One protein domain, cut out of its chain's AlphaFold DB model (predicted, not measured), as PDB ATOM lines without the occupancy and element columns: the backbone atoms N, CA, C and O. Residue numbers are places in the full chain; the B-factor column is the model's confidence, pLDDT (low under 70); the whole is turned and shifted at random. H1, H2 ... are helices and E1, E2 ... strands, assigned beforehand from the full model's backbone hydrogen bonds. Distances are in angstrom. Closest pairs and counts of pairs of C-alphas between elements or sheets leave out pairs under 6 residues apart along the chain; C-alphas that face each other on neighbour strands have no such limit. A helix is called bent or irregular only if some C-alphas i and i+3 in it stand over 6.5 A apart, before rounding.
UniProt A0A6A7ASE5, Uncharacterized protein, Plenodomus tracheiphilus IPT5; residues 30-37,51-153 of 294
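Overview. This is residues 30 to 37 and 51 to 153 of the 294 residues of an uncharacterized protein of Plenodomus tracheiphilus IPT5 (UniProt A0A6A7ASE5). A twisted sheet of four parallel strands has helices H3 and H6 over one face, two layers in all, with H5 packed on H3. Beyond this body the first helix, H1, sticks out as an arm with residues 53 to 63 standing free. The 111 printed residues include six named helices and four named strands, in the order E1 H1 H2 E2 H3 H4 E3 H5 E4 H6, and the sheet's order is E1 E2 E3 E4. The class is mixed, helices and strands; the whole is compact, with a radius of gyration of the C-alphas of 15.1 A and spans of 47 by 36 by 24 A.

Along the chain. E1, residues 31 to 33, begins at C-alpha 31 (179.302, 319.385, 261.111). After the cut come H1, residues 53 to 65, 18.0 A long from first to last C-alpha, and H2, residues 67 to 72. E2 is residues 75 to 79, 13.4 A, and H3 residues 80 to 90, 15.1 A. H3 is irregular: C-alphas 81 and 84 are 7.2 A apart. H4, residues 93 to 96, precedes E3, residues 103 to 108, 16.0 A. H5 is residues 122 to 128, and E4 residues 134 to 139, 16.1 A. H6, residues 146 to 152, ends at C-alpha 152 (182.776, 315.598, 281.965).

Arrangement. Edge strand E1 pairs with E2 through N 33 and O 77, 2.9 A. E2 and E3 pair through N 76 and O 104, 2.8 A, and E3 and edge strand E4 through N 105 and O 135, 2.8 A. E2, H3 H4, E3 and E3, H5, E4 are strand-helix-strand units, parallel neighbour strands with helices between them in the chain, each with a right-handed crossover. H3 lies over E2 at a height of 8.4 A over the sheet and runs along the strands, at 27 degrees to E2 on the local plane. H3 and H5 touch, closest at the C-alphas of Asp 84 and Leu 124, 4.8 A, at a steep tilt of 54 degrees, the same way. H6 is on the sheet, its closest C-alphas to E4 being Asn 148 and Phe 138, 5.7 A. H2 and H5 only graze the sheet. H4 is not on it; H2 and H4 are close but not clearly touching, C-alphas 68 and 95 being 7.2 A apart. In H1, H2, H5 and H6 every O i to N i+4 pair is within hydrogen-bond range, in H3 5 of 7; H4 is too short for such a pair.

Size, cuts and confidence. The farthest C-alphas, of Gly 51 and Asn 149, are 50.8 A apart. Residues 38 to 50 are not printed, a gap of 27.2 A between C-alphas 37 and 51. The link from E3 to H5 is long. The model's pLDDT is under 70 at residues 30 to 37, 51 to 70, 112 to 119 and 141 to 144.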
ATOM      1  N   GLU A  30     180.266 314.825 261.321       56.75
ATOM      2  CA  GLU A  30     180.398 315.905 262.301       56.75
ATOM      3  C   GLU A  30     180.444 317.269 261.592       56.75
ATOM      4  O   GLU A  30     181.392 317.607 260.879       56.75
ATOM      5  N   LYS A  31     179.399 318.084 261.781       67.81
ATOM      6  CA  LYS A  31     179.302 319.385 261.111       67.81
ATOM      7  C   LYS A  31     180.056 320.445 261.905       67.81
ATOM      8  O   LYS A  31     179.644 320.814 263.006       67.81
ATOM      9  N   ARG A  32     181.138 320.973 261.326       65.25
ATOM     10  CA  ARG A  32     181.942 322.054 261.916       65.25
ATOM     11  C   ARG A  32     181.248 323.404 261.752       65.25
ATOM     12  O   ARG A  32     181.072 323.889 260.638       65.25
ATOM     13  N   ILE A  33     180.884 324.031 262.866       68.19
ATOM     14  CA  ILE A  33     180.339 325.391 262.893       68.19
ATOM     15  C   ILE A  33     181.475 326.360 263.238       68.19
ATOM     16  O   ILE A  33     182.176 326.188 264.237       68.19
ATOM     17  N   SER A  34     181.661 327.368 262.386       54.75
ATOM     18  CA  SER A  34     182.534 328.524 262.610       54.75
ATOM     19  C   SER A  34     181.723 329.778 262.310       54.75
ATOM     20  O   SER A  34     181.040 329.822 261.282       54.75
ATOM     21  N   ARG A  35     181.783 330.805 263.166       51.78
ATOM     22  CA  ARG A  35     181.307 332.136 262.763       51.78
ATOM     23  C   ARG A  35     182.122 332.597 261.547       51.78
ATOM     24  O   ARG A  35     183.328 332.362 261.481       51.78
ATOM     25  N   ARG A  36     181.442 333.206 260.568       49.16
ATOM     26  CA  ARG A  36     182.091 333.977 259.494       49.16
ATOM     27  C   ARG A  36     182.979 335.032 260.152       49.16
ATOM     28  O   ARG A  36     182.519 335.674 261.094       49.16
ATOM     29  N   ASP A  37     184.205 335.206 259.658       38.31
ATOM     30  CA  ASP A  37     185.047 336.326 260.075       38.31
ATOM     31  C   ASP A  37     184.265 337.643 259.884       38.31
ATOM     32  O   ASP A  37     183.587 337.847 258.871       38.31
ATOM     33  N   GLY A  51     161.701 340.799 249.176       41.69
ATOM     34  CA  GLY A  51     160.327 340.313 249.431       41.69
ATOM     35  C   GLY A  51     160.240 338.880 250.001       41.69
ATOM     36  O   GLY A  51     159.242 338.191 249.836       41.69
ATOM     37  N   TYR A  52     161.294 338.418 250.677       41.81
ATOM     38  CA  TYR A  52     161.455 337.068 251.211       41.81
ATOM     39  C   TYR A  52     161.312 337.026 252.735       41.81
ATOM     40  O   TYR A  52     161.599 335.994 253.335       41.81
ATOM     41  N   TYR A  53     160.882 338.105 253.395       41.53
ATOM     42  CA  TYR A  53     160.728 338.134 254.855       41.53
ATOM     43  C   TYR A  53     159.773 337.034 255.354       41.53
ATOM     44  O   TYR A  53     160.111 336.323 256.298       41.53
ATOM     45  N   GLY A  54     158.664 336.805 254.639       39.84
ATOM     46  CA  GLY A  54     157.725 335.707 254.904       39.84
ATOM     47  C   GLY A  54     158.344 334.322 254.689       39.84
ATOM     48  O   GLY A  54     158.220 333.452 255.537       39.84
ATOM     49  N   LEU A  55     159.129 334.140 253.622       40.88
ATOM     50  CA  LEU A  55     159.862 332.895 253.349       40.88
ATOM     51  C   LEU A  55     160.960 332.643 254.396       40.88
ATOM     52  O   LEU A  55     161.208 331.513 254.797       40.88
ATOM     53  N   THR A  56     161.568 333.709 254.913       50.53
ATOM     54  CA  THR A  56     162.530 333.654 256.017       50.53
ATOM     55  C   THR A  56     161.828 333.329 257.335       50.53
ATOM     56  O   THR A  56     162.396 332.593 258.132       50.53
ATOM     57  N   GLN A  57     160.605 333.821 257.559       49.28
ATOM     58  CA  GLN A  57     159.754 333.456 258.696       49.28
ATOM     59  C   GLN A  57     159.320 331.993 258.633       49.28
ATOM     60  O   GLN A  57     159.545 331.280 259.602       49.28
ATOM     61  N   THR A  58     158.800 331.509 257.503       45.00
ATOM     62  CA  THR A  58     158.427 330.098 257.324       45.00
ATOM     63  C   THR A  58     159.650 329.188 257.436       45.00
ATOM     64  O   THR A  58     159.613 328.198 258.153       45.00
ATOM     65  N   CYS A  59     160.789 329.548 256.832       54.31
ATOM     66  CA  CYS A  59     162.032 328.799 257.019       54.31
ATOM     67  C   CYS A  59     162.576 328.888 258.452       54.31
ATOM     68  O   CYS A  59     163.277 327.977 258.873       54.31
ATOM     69  N   ARG A  60     162.314 329.967 259.202       52.81
ATOM     70  CA  ARG A  60     162.668 330.068 260.628       52.81
ATOM     71  C   ARG A  60     161.762 329.178 261.473       52.81
ATOM     72  O   ARG A  60     162.310 328.437 262.272       52.81
ATOM     73  N   LEU A  61     160.450 329.200 261.234       55.72
ATOM     74  CA  LEU A  61     159.447 328.354 261.890       55.72
ATOM     75  C   LEU A  61     159.736 326.869 261.662       55.72
ATOM     76  O   LEU A  61     159.890 326.122 262.618       55.72
ATOM     77  N   ILE A  62     159.968 326.468 260.412       57.03
ATOM     78  CA  ILE A  62     160.382 325.101 260.076       57.03
ATOM     79  C   ILE A  62     161.729 324.775 260.746       57.03
ATOM     80  O   ILE A  62     161.903 323.708 261.321       57.03
ATOM     81  N   ARG A  63     162.702 325.698 260.746       58.09
ATOM     82  CA  ARG A  63     163.980 325.470 261.444       58.09
ATOM     83  C   ARG A  63     163.846 325.386 262.958       58.09
ATOM     84  O   ARG A  63     164.741 324.800 263.547       58.09
ATOM     85  N   THR A  64     162.828 325.982 263.576       60.09
ATOM     86  CA  THR A  64     162.556 325.859 265.015       60.09
ATOM     87  C   THR A  64     161.784 324.584 265.330       60.09
ATOM     88  O   THR A  64     162.178 323.872 266.245       60.09
ATOM     89  N   GLU A  65     160.771 324.245 264.533       61.59
ATOM     90  CA  GLU A  65     159.941 323.045 264.707       61.59
ATOM     91  C   GLU A  65     160.743 321.761 264.470       61.59
ATOM     92  O   GLU A  65     160.721 320.844 265.284       61.59
ATOM     93  N   PHE A  66     161.543 321.717 263.404       65.06
ATOM     94  CA  PHE A  66     162.367 320.553 263.072       65.06
ATOM     95  C   PHE A  66     163.778 320.632 263.669       65.06
ATOM     96  O   PHE A  66     164.625 319.790 263.361       65.06
ATOM     97  N   ARG A  67     164.069 321.629 264.520       68.12
ATOM     98  CA  ARG A  67     165.416 321.840 265.074       68.12
ATOM     99  C   ARG A  67     165.889 320.659 265.900       68.12
ATOM    100  O   ARG A  67     167.001 320.182 265.705       68.12
ATOM    101  N   LEU A  68     165.046 320.215 266.829       67.12
ATOM    102  CA  LEU A  68     165.369 319.118 267.735       67.12
ATOM    103  C   LEU A  68     165.547 317.823 266.953       67.12
ATOM    104  O   LEU A  68     166.503 317.093 267.184       67.12
ATOM    105  N   GLN A  69     164.710 317.602 265.942       69.81
ATOM    106  CA  GLN A  69     164.844 316.452 265.058       69.81
ATOM    107  C   GLN A  69     166.130 316.506 264.218       69.81
ATOM    108  O   GLN A  69     166.801 315.494 264.059       69.81
ATOM    109  N   TYR A  70     166.532 317.692 263.750       69.94
ATOM    110  CA  TYR A  70     167.804 317.893 263.052       69.94
ATOM    111  C   TYR A  70     169.026 317.617 263.940       69.94
ATOM    112  O   TYR A  70     170.035 317.108 263.453       69.94
ATOM    113  N   LEU A  71     168.955 317.974 265.223       72.75
ATOM    114  CA  LEU A  71     170.051 317.800 266.180       72.75
ATOM    115  C   LEU A  71     170.140 316.376 266.725       72.75
ATOM    116  O   LEU A  71     171.244 315.894 266.961       72.75
ATOM    117  N   ARG A  72     169.000 315.696 266.874       72.88
ATOM    118  CA  ARG A  72     168.928 314.304 267.329       72.88
ATOM    119  C   ARG A  72     169.751 313.361 266.450       72.88
ATOM    120  O   ARG A  72     170.398 312.458 266.970       72.88
ATOM    121  N   ASP A  73     169.763 313.607 265.141       71.88
ATOM    122  CA  ASP A  73     170.393 312.724 264.154       71.88
ATOM    123  C   ASP A  73     171.823 313.158 263.768       71.88
ATOM    124  O   ASP A  73     172.411 312.597 262.838       71.88
ATOM    125  N   ARG A  74     172.393 314.192 264.410       70.44
ATOM    126  CA  ARG A  74     173.683 314.771 263.996       70.44
ATOM    127  C   ARG A  74     174.630 315.043 265.159       70.44
ATOM    128  O   ARG A  74     174.248 315.587 266.191       70.44
ATOM    129  N   ALA A  75     175.908 314.765 264.913       80.44
ATOM    130  CA  ALA A  75     177.009 315.267 265.720       80.44
ATOM    131  C   ALA A  75     177.362 316.696 265.276       80.44
ATOM    132  O   ALA A  75     177.644 316.946 264.098       80.44
ATOM    133  N   VAL A  76     177.351 317.646 266.206       83.94
ATOM    134  CA  VAL A  76     177.692 319.047 265.937       83.94
ATOM    135  C   VAL A  76     179.020 319.394 266.587       83.94
ATOM    136  O   VAL A  76     179.171 319.252 267.797       83.94
ATOM    137  N   SER A  77     179.956 319.927 265.800       87.06
ATOM    138  CA  SER A  77     181.227 320.440 266.308       87.06
ATOM    139  C   SER A  77     181.209 321.947 266.415       87.06
ATOM    140  O   SER A  77     181.017 322.655 265.420       87.06
ATOM    141  N   VAL A  78     181.501 322.461 267.598       86.12
ATOM    142  CA  VAL A  78     181.487 323.894 267.876       86.12
ATOM    143  C   VAL A  78     182.754 324.275 268.621       86.12
ATOM    144  O   VAL A  78     183.233 323.533 269.469       86.12
ATOM    145  N   HIS A  79     183.332 325.420 268.276       85.12
ATOM    146  CA  HIS A  79     184.489 325.930 269.002       85.12
ATOM    147  C   HIS A  79     184.054 326.456 270.379       85.12
ATOM    148  O   HIS A  79     183.003 327.088 270.481       85.12
ATOM    149  N   ILE A  80     184.854 326.241 271.427       83.19
ATOM    150  CA  ILE A  80     184.511 326.591 272.817       83.19
ATOM    151  C   ILE A  80     184.120 328.068 272.991       83.19
ATOM    152  O   ILE A  80     183.216 328.388 273.759       83.19
ATOM    153  N   ARG A  81     184.733 328.956 272.199       81.19
ATOM    154  CA  ARG A  81     184.382 330.383 272.076       81.19
ATOM    155  C   ARG A  81     182.908 330.636 271.760       81.19
ATOM    156  O   ARG A  81     182.302 331.527 272.343       81.19
ATOM    157  N   ASP A  82     182.366 329.882 270.810       81.94
ATOM    158  CA  ASP A  82     181.022 330.079 270.262       81.94
ATOM    159  C   ASP A  82     179.999 329.137 270.910       81.94
ATOM    160  O   ASP A  82     178.801 329.237 270.640       81.94
ATOM    161  N   ALA A  83     180.456 328.213 271.757       85.75
ATOM    162  CA  ALA A  83     179.620 327.171 272.332       85.75
ATOM    163  C   ALA A  83     178.488 327.732 273.188       85.75
ATOM    164  O   ALA A  83     177.358 327.261 273.084       85.75
ATOM    165  N   ASP A  84     178.764 328.773 273.973       86.50
ATOM    166  CA  ASP A  84     177.761 329.382 274.844       86.50
ATOM    167  C   ASP A  84     176.606 330.017 274.049       86.50
ATOM    168  O   ASP A  84     175.429 329.772 274.344       86.50
ATOM    169  N   ASP A  85     176.940 330.783 273.007       83.12
ATOM    170  CA  ASP A  85     175.982 331.428 272.100       83.12
ATOM    171  C   ASP A  85     175.206 330.386 271.286       83.12
ATOM    172  O   ASP A  85     173.985 330.473 271.125       83.12
ATOM    173  N   TYR A  86     175.912 329.378 270.770       85.50
ATOM    174  CA  TYR A  86     175.299 328.339 269.957       85.50
ATOM    175  C   TYR A  86     174.302 327.519 270.774       85.50
ATOM    176  O   TYR A  86     173.150 327.381 270.356       85.50
ATOM    177  N   LEU A  87     174.701 327.047 271.958       86.12
ATOM    178  CA  LEU A  87     173.826 326.294 272.852       86.12
ATOM    179  C   LEU A  87     172.639 327.135 273.321       86.12
ATOM    180  O   LEU A  87     171.534 326.611 273.344       86.12
ATOM    181  N   ALA A  88     172.807 328.436 273.588       84.69
ATOM    182  CA  ALA A  88     171.674 329.318 273.901       84.69
ATOM    183  C   ALA A  88     170.635 329.372 272.774       84.69
ATOM    184  O   ALA A  88     169.441 329.486 273.028       84.69
ATOM    185  N   SER A  89     171.081 329.288 271.519       80.75
ATOM    186  CA  SER A  89     170.168 329.281 270.376       80.75
ATOM    187  C   SER A  89     169.468 327.934 270.168       80.75
ATOM    188  O   SER A  89     168.456 327.890 269.470       80.75
ATOM    189  N   VAL A  90     170.034 326.844 270.697       79.44
ATOM    190  CA  VAL A  90     169.593 325.460 270.477       79.44
ATOM    191  C   VAL A  90     168.746 324.930 271.634       79.44
ATOM    192  O   VAL A  90     167.715 324.308 271.392       79.44
ATOM    193  N   LEU A  91     169.195 325.148 272.867       82.50
ATOM    194  CA  LEU A  91     168.586 324.629 274.086       82.50
ATOM    195  C   LEU A  91     167.421 325.530 274.504       82.50
ATOM    196  O   LEU A  91     167.561 326.397 275.366       82.50
ATOM    197  N   THR A  92     166.268 325.351 273.859       80.81
ATOM    198  CA  THR A  92     165.014 325.973 274.304       80.81
ATOM    199  C   THR A  92     164.520 325.325 275.608       80.81
ATOM    200  O   THR A  92     164.921 324.201 275.911       80.81
ATOM    201  N   PRO A  93     163.638 325.983 276.388       79.44
ATOM    202  CA  PRO A  93     163.055 325.381 277.592       79.44
ATOM    203  C   PRO A  93     162.436 324.002 277.328       79.44
ATOM    204  O   PRO A  93     162.669 323.068 278.090       79.44
ATOM    205  N   ASP A  94     161.752 323.855 276.193       75.12
ATOM    206  CA  ASP A  94     161.148 322.588 275.767       75.12
ATOM    207  C   ASP A  94     162.202 321.511 275.474       75.12
ATOM    208  O   ASP A  94     161.997 320.340 275.777       75.12
ATOM    209  N   ALA A  95     163.356 321.900 274.918       75.31
ATOM    210  CA  ALA A  95     164.472 320.989 274.674       75.31
ATOM    211  C   ALA A  95     165.083 320.485 275.986       75.31
ATOM    212  O   ALA A  95     165.408 319.310 276.107       75.31
ATOM    213  N   ILE A  96     165.221 321.377 276.969       81.25
ATOM    214  CA  ILE A  96     165.780 321.063 278.289       81.25
ATOM    215  C   ILE A  96     164.846 320.130 279.068       81.25
ATOM    216  O   ILE A  96     165.320 319.216 279.740       81.25
ATOM    217  N   ALA A  97     163.533 320.340 278.953       80.44
ATOM    218  CA  ALA A  97     162.511 319.498 279.569       80.44
ATOM    219  C   ALA A  97     162.263 318.178 278.815       80.44
ATOM    220  O   ALA A  97     161.544 317.316 279.313       80.44
ATOM    221  N   SER A  98     162.820 318.017 277.611       76.19
ATOM    222  CA  SER A  98     162.563 316.845 276.781       76.19
ATOM    223  C   SER A  98     163.241 315.590 277.329       76.19
ATOM    224  O   SER A  98     164.444 315.560 277.594       76.19
ATOM    225  N   GLU A  99     162.481 314.498 277.377       74.75
ATOM    226  CA  GLU A  99     163.003 313.151 277.632       74.75
ATOM    227  C   GLU A  99     163.764 312.567 276.427       74.75
ATOM    228  O   GLU A  99     164.418 311.532 276.530       74.75
ATOM    229  N   SER A 100     163.690 313.221 275.266       74.62
ATOM    230  CA  SER A 100     164.381 312.779 274.059       74.62
ATOM    231  C   SER A 100     165.801 313.340 273.965       74.62
ATOM    232  O   SER A 100     166.099 314.408 274.500       74.62
ATOM    233  N   ASN A 101     166.686 312.624 273.261       75.19
ATOM    234  CA  ASN A 101     168.044 313.100 272.987       75.19
ATOM    235  C   ASN A 101     168.000 314.448 272.254       75.19
ATOM    236  O   ASN A 101     167.465 314.544 271.147       75.19
ATOM    237  N   VAL A 102     168.593 315.467 272.877       78.38
ATOM    238  CA  VAL A 102     168.628 316.844 272.365       78.38
ATOM    239  C   VAL A 102     169.688 317.003 271.270       78.38
ATOM    240  O   VAL A 102     169.584 317.892 270.425       78.38
ATOM    241  N   GLY A 103     170.696 316.127 271.260       82.81
ATOM    242  CA  GLY A 103     171.747 316.062 270.251       82.81
ATOM    243  C   GLY A 103     173.115 315.723 270.841       82.81
ATOM    244  O   GLY A 103     173.303 315.696 272.060       82.81
ATOM    245  N   TRP A 104     174.084 315.499 269.950       87.56
ATOM    246  CA  TRP A 104     175.469 315.209 270.318       87.56
ATOM    247  C   TRP A 104     176.408 316.361 269.939       87.56
ATOM    248  O   TRP A 104     176.516 316.733 268.770       87.56
ATOM    249  N   PHE A 105     177.103 316.928 270.928       88.81
ATOM    250  CA  PHE A 105     177.937 318.118 270.775       88.81
ATOM    251  C   PHE A 105     179.412 317.824 271.068       88.81
ATOM    252  O   PHE A 105     179.789 317.329 272.126       88.81
ATOM    253  N   SER A 106     180.276 318.187 270.131       89.88
ATOM    254  CA  SER A 106     181.728 318.139 270.257       89.88
ATOM    255  C   SER A 106     182.234 319.570 270.433       89.88
ATOM    256  O   SER A 106     182.180 320.384 269.507       89.88
ATOM    257  N   ILE A 107     182.660 319.916 271.648       88.94
ATOM    258  CA  ILE A 107     183.186 321.241 271.974       88.94
ATOM    259  C   ILE A 107     184.690 321.229 271.765       88.94
ATOM    260  O   ILE A 107     185.442 320.678 272.566       88.94
ATOM    261  N   ARG A 108     185.133 321.882 270.698       85.50
ATOM    262  CA  ARG A 108     186.547 322.034 270.380       85.50
ATOM    263  C   ARG A 108     187.164 323.053 271.327       85.50
ATOM    264  O   ARG A 108     186.893 324.249 271.212       85.50
ATOM    265  N   ALA A 109     187.960 322.555 272.262       80.44
ATOM    266  CA  ALA A 109     188.713 323.324 273.245       80.44
ATOM    267  C   ALA A 109     190.168 323.565 272.801       80.44
ATOM    268  O   ALA A 109     190.990 324.007 273.598       80.44
ATOM    269  N   GLU A 110     190.491 323.281 271.536       75.31
ATOM    270  CA  GLU A 110     191.778 323.607 270.920       75.31
ATOM    271  C   GLU A 110     192.001 325.125 270.843       75.31
ATOM    272  O   GLU A 110     191.097 325.893 270.514       75.31
ATOM    273  N   ARG A 111     193.226 325.578 271.117       70.44
ATOM    274  CA  ARG A 111     193.578 326.995 271.005       70.44
ATOM    275  C   ARG A 111     193.854 327.345 269.543       70.44
ATOM    276  O   ARG A 111     194.887 326.954 269.013       70.44
ATOM    277  N   GLN A 112     192.972 328.118 268.907       65.50
ATOM    278  CA  GLN A 112     193.186 328.588 267.528       65.50
ATOM    279  C   GLN A 112     193.759 330.016 267.464       65.50
ATOM    280  O   GLN A 112     194.601 330.309 266.617       65.50
ATOM    281  N   ARG A 113     193.351 330.913 268.370       65.38
ATOM    282  CA  ARG A 113     193.812 332.311 268.464       65.38
ATOM    283  C   ARG A 113     194.042 332.712 269.929       65.38
ATOM    284  O   ARG A 113     193.608 332.041 270.866       65.38
ATOM    285  N   ARG A 114     194.731 333.839 270.153       58.69
ATOM    286  CA  ARG A 114     195.095 334.327 271.502       58.69
ATOM    287  C   ARG A 114     193.877 334.547 272.419       58.69
ATOM    288  O   ARG A 114     193.982 334.220 273.591       58.69
ATOM    289  N   ASN A 115     192.744 334.984 271.856       62.28
ATOM    290  CA  ASN A 115     191.508 335.355 272.569       62.28
ATOM    291  C   ASN A 115     190.375 334.314 272.447       62.28
ATOM    292  O   ASN A 115     189.200 334.667 272.562       62.28
ATOM    293  N   ASP A 116     190.688 333.061 272.121       62.56
ATOM    294  CA  ASP A 116     189.664 332.093 271.708       62.56
ATOM    295  C   ASP A 116     189.013 331.299 272.845       62.56
ATOM    296  O   ASP A 116     187.995 330.642 272.622       62.56
ATOM    297  N   TYR A 117     189.520 331.388 274.074       61.97
ATOM    298  CA  TYR A 117     188.822 330.797 275.214       61.97
ATOM    299  C   TYR A 117     187.723 331.737 275.712       61.97
ATOM    300  O   TYR A 117     187.955 332.944 275.858       61.97
ATOM    301  N   PRO A 118     186.511 331.220 275.996       60.31
ATOM    302  CA  PRO A 118     185.495 332.025 276.641       60.31
ATOM    303  C   PRO A 118     186.051 332.505 277.978       60.31
ATOM    304  O   PRO A 118     186.434 331.711 278.835       60.31
ATOM    305  N   ARG A 119     186.053 333.829 278.172       65.44
ATOM    306  CA  ARG A 119     186.529 334.455 279.415       65.44
ATOM    307  C   ARG A 119     185.812 333.924 280.658       65.44
ATOM    308  O   ARG A 119     186.332 334.083 281.749       65.44
ATOM    309  N   LYS A 120     184.616 333.340 280.493       80.25
ATOM    310  CA  LYS A 120     183.793 332.757 281.556       80.25
ATOM    311  C   LYS A 120     183.269 331.391 281.121       80.25
ATOM    312  O   LYS A 120     182.455 331.321 280.205       80.25
ATOM    313  N   LEU A 121     183.666 330.330 281.818       85.94
ATOM    314  CA  LEU A 121     183.214 328.959 281.540       85.94
ATOM    315  C   LEU A 121     181.867 328.622 282.188       85.94
ATOM    316  O   LEU A 121     181.129 327.792 281.668       85.94
ATOM    317  N   ARG A 122     181.509 329.285 283.298       89.69
ATOM    318  CA  ARG A 122     180.281 328.965 284.052       89.69
ATOM    319  C   ARG A 122     179.005 328.925 283.190       89.69
ATOM    320  O   ARG A 122     178.278 327.949 283.324       89.69
ATOM    321  N   PRO A 123     178.692 329.924 282.339       89.00
ATOM    322  CA  PRO A 123     177.457 329.902 281.548       89.00
ATOM    323  C   PRO A 123     177.376 328.698 280.604       89.00
ATOM    324  O   PRO A 123     176.332 328.055 280.514       89.00
ATOM    325  N   LEU A 124     178.507 328.356 279.983       89.44
ATOM    326  CA  LEU A 124     178.626 327.210 279.092       89.44
ATOM    327  C   LEU A 124     178.395 325.900 279.852       89.44
ATOM    328  O   LEU A 124     177.543 325.111 279.457       89.44
ATOM    329  N   LEU A 125     179.108 325.693 280.962       91.38
ATOM    330  CA  LEU A 125     178.970 324.483 281.777       91.38
ATOM    331  C   LEU A 125     177.542 324.326 282.316       91.38
ATOM    332  O   LEU A 125     176.962 323.252 282.215       91.38
ATOM    333  N   MET A 126     176.925 325.414 282.786       91.62
ATOM    334  CA  MET A 126     175.528 325.409 283.231       91.62
ATOM    335  C   MET A 126     174.563 324.950 282.136       91.62
ATOM    336  O   MET A 126     173.652 324.179 282.418       91.62
ATOM    337  N   LYS A 127     174.759 325.391 280.887       90.00
ATOM    338  CA  LYS A 127     173.949 324.939 279.745       90.00
ATOM    339  C   LYS A 127     174.185 323.463 279.442       90.00
ATOM    340  O   LYS A 127     173.217 322.736 279.235       90.00
ATOM    341  N   LEU A 128     175.437 323.013 279.474       90.50
ATOM    342  CA  LEU A 128     175.790 321.614 279.219       90.50
ATOM    343  C   LEU A 128     175.187 320.661 280.252       90.50
ATOM    344  O   LEU A 128     174.707 319.596 279.888       90.50
ATOM    345  N   TYR A 129     175.145 321.071 281.520       91.31
ATOM    346  CA  TYR A 129     174.562 320.273 282.600       91.31
ATOM    347  C   TYR A 129     173.048 320.471 282.785       91.31
ATOM    348  O   TYR A 129     172.449 319.824 283.643       91.31
ATOM    349  N   SER A 130     172.422 321.384 282.031       85.06
ATOM    350  CA  SER A 130     170.993 321.699 282.183       85.06
ATOM    351  C   SER A 130     170.067 320.657 281.555       85.06
ATOM    352  O   SER A 130     169.000 320.395 282.102       85.06
ATOM    353  N   ALA A 131     170.471 320.058 280.436       80.44
ATOM    354  CA  ALA A 131     169.653 319.119 279.680       80.44
ATOM    355  C   ALA A 131     170.109 317.683 279.965       80.44
ATOM    356  O   ALA A 131     171.233 317.309 279.641       80.44
ATOM    357  N   ALA A 132     169.222 316.875 280.555       75.19
ATOM    358  CA  ALA A 132     169.541 315.510 280.987       75.19
ATOM    359  C   ALA A 132     169.968 314.595 279.826       75.19
ATOM    360  O   ALA A 132     170.830 313.739 279.990       75.19
ATOM    361  N   ASN A 133     169.400 314.819 278.639       82.25
ATOM    362  CA  ASN A 133     169.636 314.005 277.448       82.25
ATOM    363  C   ASN A 133     170.560 314.690 276.433       82.25
ATOM    364  O   ASN A 133     170.484 314.415 275.236       82.25
ATOM    365  N   LEU A 134     171.398 315.621 276.890       86.56
ATOM    366  CA  LEU A 134     172.412 316.260 276.064       86.56
ATOM    367  C   LEU A 134     173.705 315.456 276.129       86.56
ATOM    368  O   LEU A 134     174.343 315.370 277.174       86.56
ATOM    369  N   GLN A 135     174.131 314.910 274.995       89.06
ATOM    370  CA  GLN A 135     175.432 314.260 274.916       89.06
ATOM    371  C   GLN A 135     176.473 315.284 274.494       89.06
ATOM    372  O   GLN A 135     176.319 315.958 273.474       89.06
ATOM    373  N   PHE A 136     177.565 315.394 275.243       91.00
ATOM    374  CA  PHE A 136     178.660 316.269 274.857       91.00
ATOM    375  C   PHE A 136     180.022 315.690 275.216       91.00
ATOM    376  O   PHE A 136     180.161 314.856 276.106       91.00
ATOM    377  N   ARG A 137     181.040 316.152 274.498       90.88
ATOM    378  CA  ARG A 137     182.448 315.907 274.807       90.88
ATOM    379  C   ARG A 137     183.265 317.135 274.463       90.88
ATOM    380  O   ARG A 137     182.926 317.863 273.530       90.88
ATOM    381  N   PHE A 138     184.373 317.319 275.154       87.69
ATOM    382  CA  PHE A 138     185.402 318.266 274.764       87.69
ATOM    383  C   PHE A 138     186.442 317.568 273.890       87.69
ATOM    384  O   PHE A 138     186.877 316.455 274.195       87.69
ATOM    385  N   THR A 139     186.842 318.216 272.806       84.50
ATOM    386  CA  THR A 139     187.893 317.751 271.902       84.50
ATOM    387  C   THR A 139     189.058 318.733 271.932       84.50
ATOM    388  O   THR A 139     188.886 319.935 271.727       84.50
ATOM    389  N   GLU A 140     190.252 318.224 272.218       73.06
ATOM    390  CA  GLU A 140     191.500 318.985 272.267       73.06
ATOM    391  C   GLU A 140     192.500 318.319 271.324       73.06
ATOM    392  O   GLU A 140     192.957 317.224 271.627       73.06
ATOM    393  N   GLY A 141     192.815 318.966 270.194       69.31
ATOM    394  CA  GLY A 141     193.901 318.599 269.271       69.31
ATOM    395  C   GLY A 141     194.300 317.114 269.240       69.31
ATOM    396  O   GLY A 141     193.463 316.235 269.037       69.31
ATOM    397  N   GLN A 142     195.597 316.843 269.419       51.16
ATOM    398  CA  GLN A 142     196.120 315.497 269.654       51.16
ATOM    399  C   GLN A 142     196.529 315.361 271.125       51.16
ATOM    400  O   GLN A 142     197.651 315.691 271.500       51.16
ATOM    401  N   GLY A 143     195.601 314.916 271.969       52.28
ATOM    402  CA  GLY A 143     195.865 314.629 273.377       52.28
ATOM    403  C   GLY A 143     194.599 314.241 274.146       52.28
ATOM    404  O   GLY A 143     193.486 314.459 273.659       52.28
ATOM    405  N   PRO A 144     194.734 313.642 275.344       54.59
ATOM    406  CA  PRO A 144     193.603 313.450 276.237       54.59
ATOM    407  C   PRO A 144     193.061 314.820 276.656       54.59
ATOM    408  O   PRO A 144     193.784 315.633 277.223       54.59
ATOM    409  N   SER A 145     191.784 315.061 276.363       70.38
ATOM    410  CA  SER A 145     191.114 316.317 276.696       70.38
ATOM    411  C   SER A 145     191.053 316.495 278.212       70.38
ATOM    412  O   SER A 145     190.327 315.774 278.907       70.38
ATOM    413  N   VAL A 146     191.820 317.454 278.727       76.12
ATOM    414  CA  VAL A 146     191.836 317.801 280.149       76.12
ATOM    415  C   VAL A 146     190.452 318.311 280.568       76.12
ATOM    416  O   VAL A 146     189.957 317.982 281.647       76.12
ATOM    417  N   PHE A 147     189.746 319.000 279.661       79.75
ATOM    418  CA  PHE A 147     188.358 319.403 279.882       79.75
ATOM    419  C   PHE A 147     187.427 318.204 280.136       79.75
ATOM    420  O   PHE A 147     186.535 318.305 280.978       79.75
ATOM    421  N   ASN A 148     187.623 317.060 279.469       85.44
ATOM    422  CA  ASN A 148     186.823 315.863 279.758       85.44
ATOM    423  C   ASN A 148     187.137 315.292 281.145       85.44
ATOM    424  O   ASN A 148     186.217 314.931 281.880       85.44
ATOM    425  N   ASN A 149     188.417 315.235 281.515       83.50
ATOM    426  CA  ASN A 149     188.834 314.670 282.798       83.50
ATOM    427  C   ASN A 149     188.302 315.457 283.995       83.50
ATOM    428  O   ASN A 149     187.998 314.847 285.014       83.50
ATOM    429  N   THR A 150     188.129 316.769 283.861       84.75
ATOM    430  CA  THR A 150     187.600 317.598 284.950       84.75
ATOM    431  C   THR A 150     186.107 317.839 284.820       84.75
ATOM    432  O   THR A 150     185.371 317.527 285.745       84.75
ATOM    433  N   PHE A 151     185.616 318.332 283.681       88.12
ATOM    434  CA  PHE A 151     184.225 318.788 283.573       88.12
ATOM    435  C   PHE A 151     183.237 317.704 283.135       88.12
ATOM    436  O   PHE A 151     182.050 317.819 283.435       88.12
ATOM    437  N   LEU A 152     183.676 316.672 282.409       88.62
ATOM    438  CA  LEU A 152     182.776 315.598 281.965       88.62
ATOM    439  C   LEU A 152     182.730 314.449 282.980       88.62
ATOM    440  O   LEU A 152     181.650 313.971 283.325       88.62
ATOM    441  N   ARG A 153     183.893 314.033 283.492       90.00
ATOM    442  CA  ARG A 153     183.995 312.927 284.455       90.00
ATOM    443  C   ARG A 153     183.272 313.220 285.773       90.00
ATOM    444  O   ARG A 153     182.580 312.340 286.267       90.00
TER     445      ARG A 153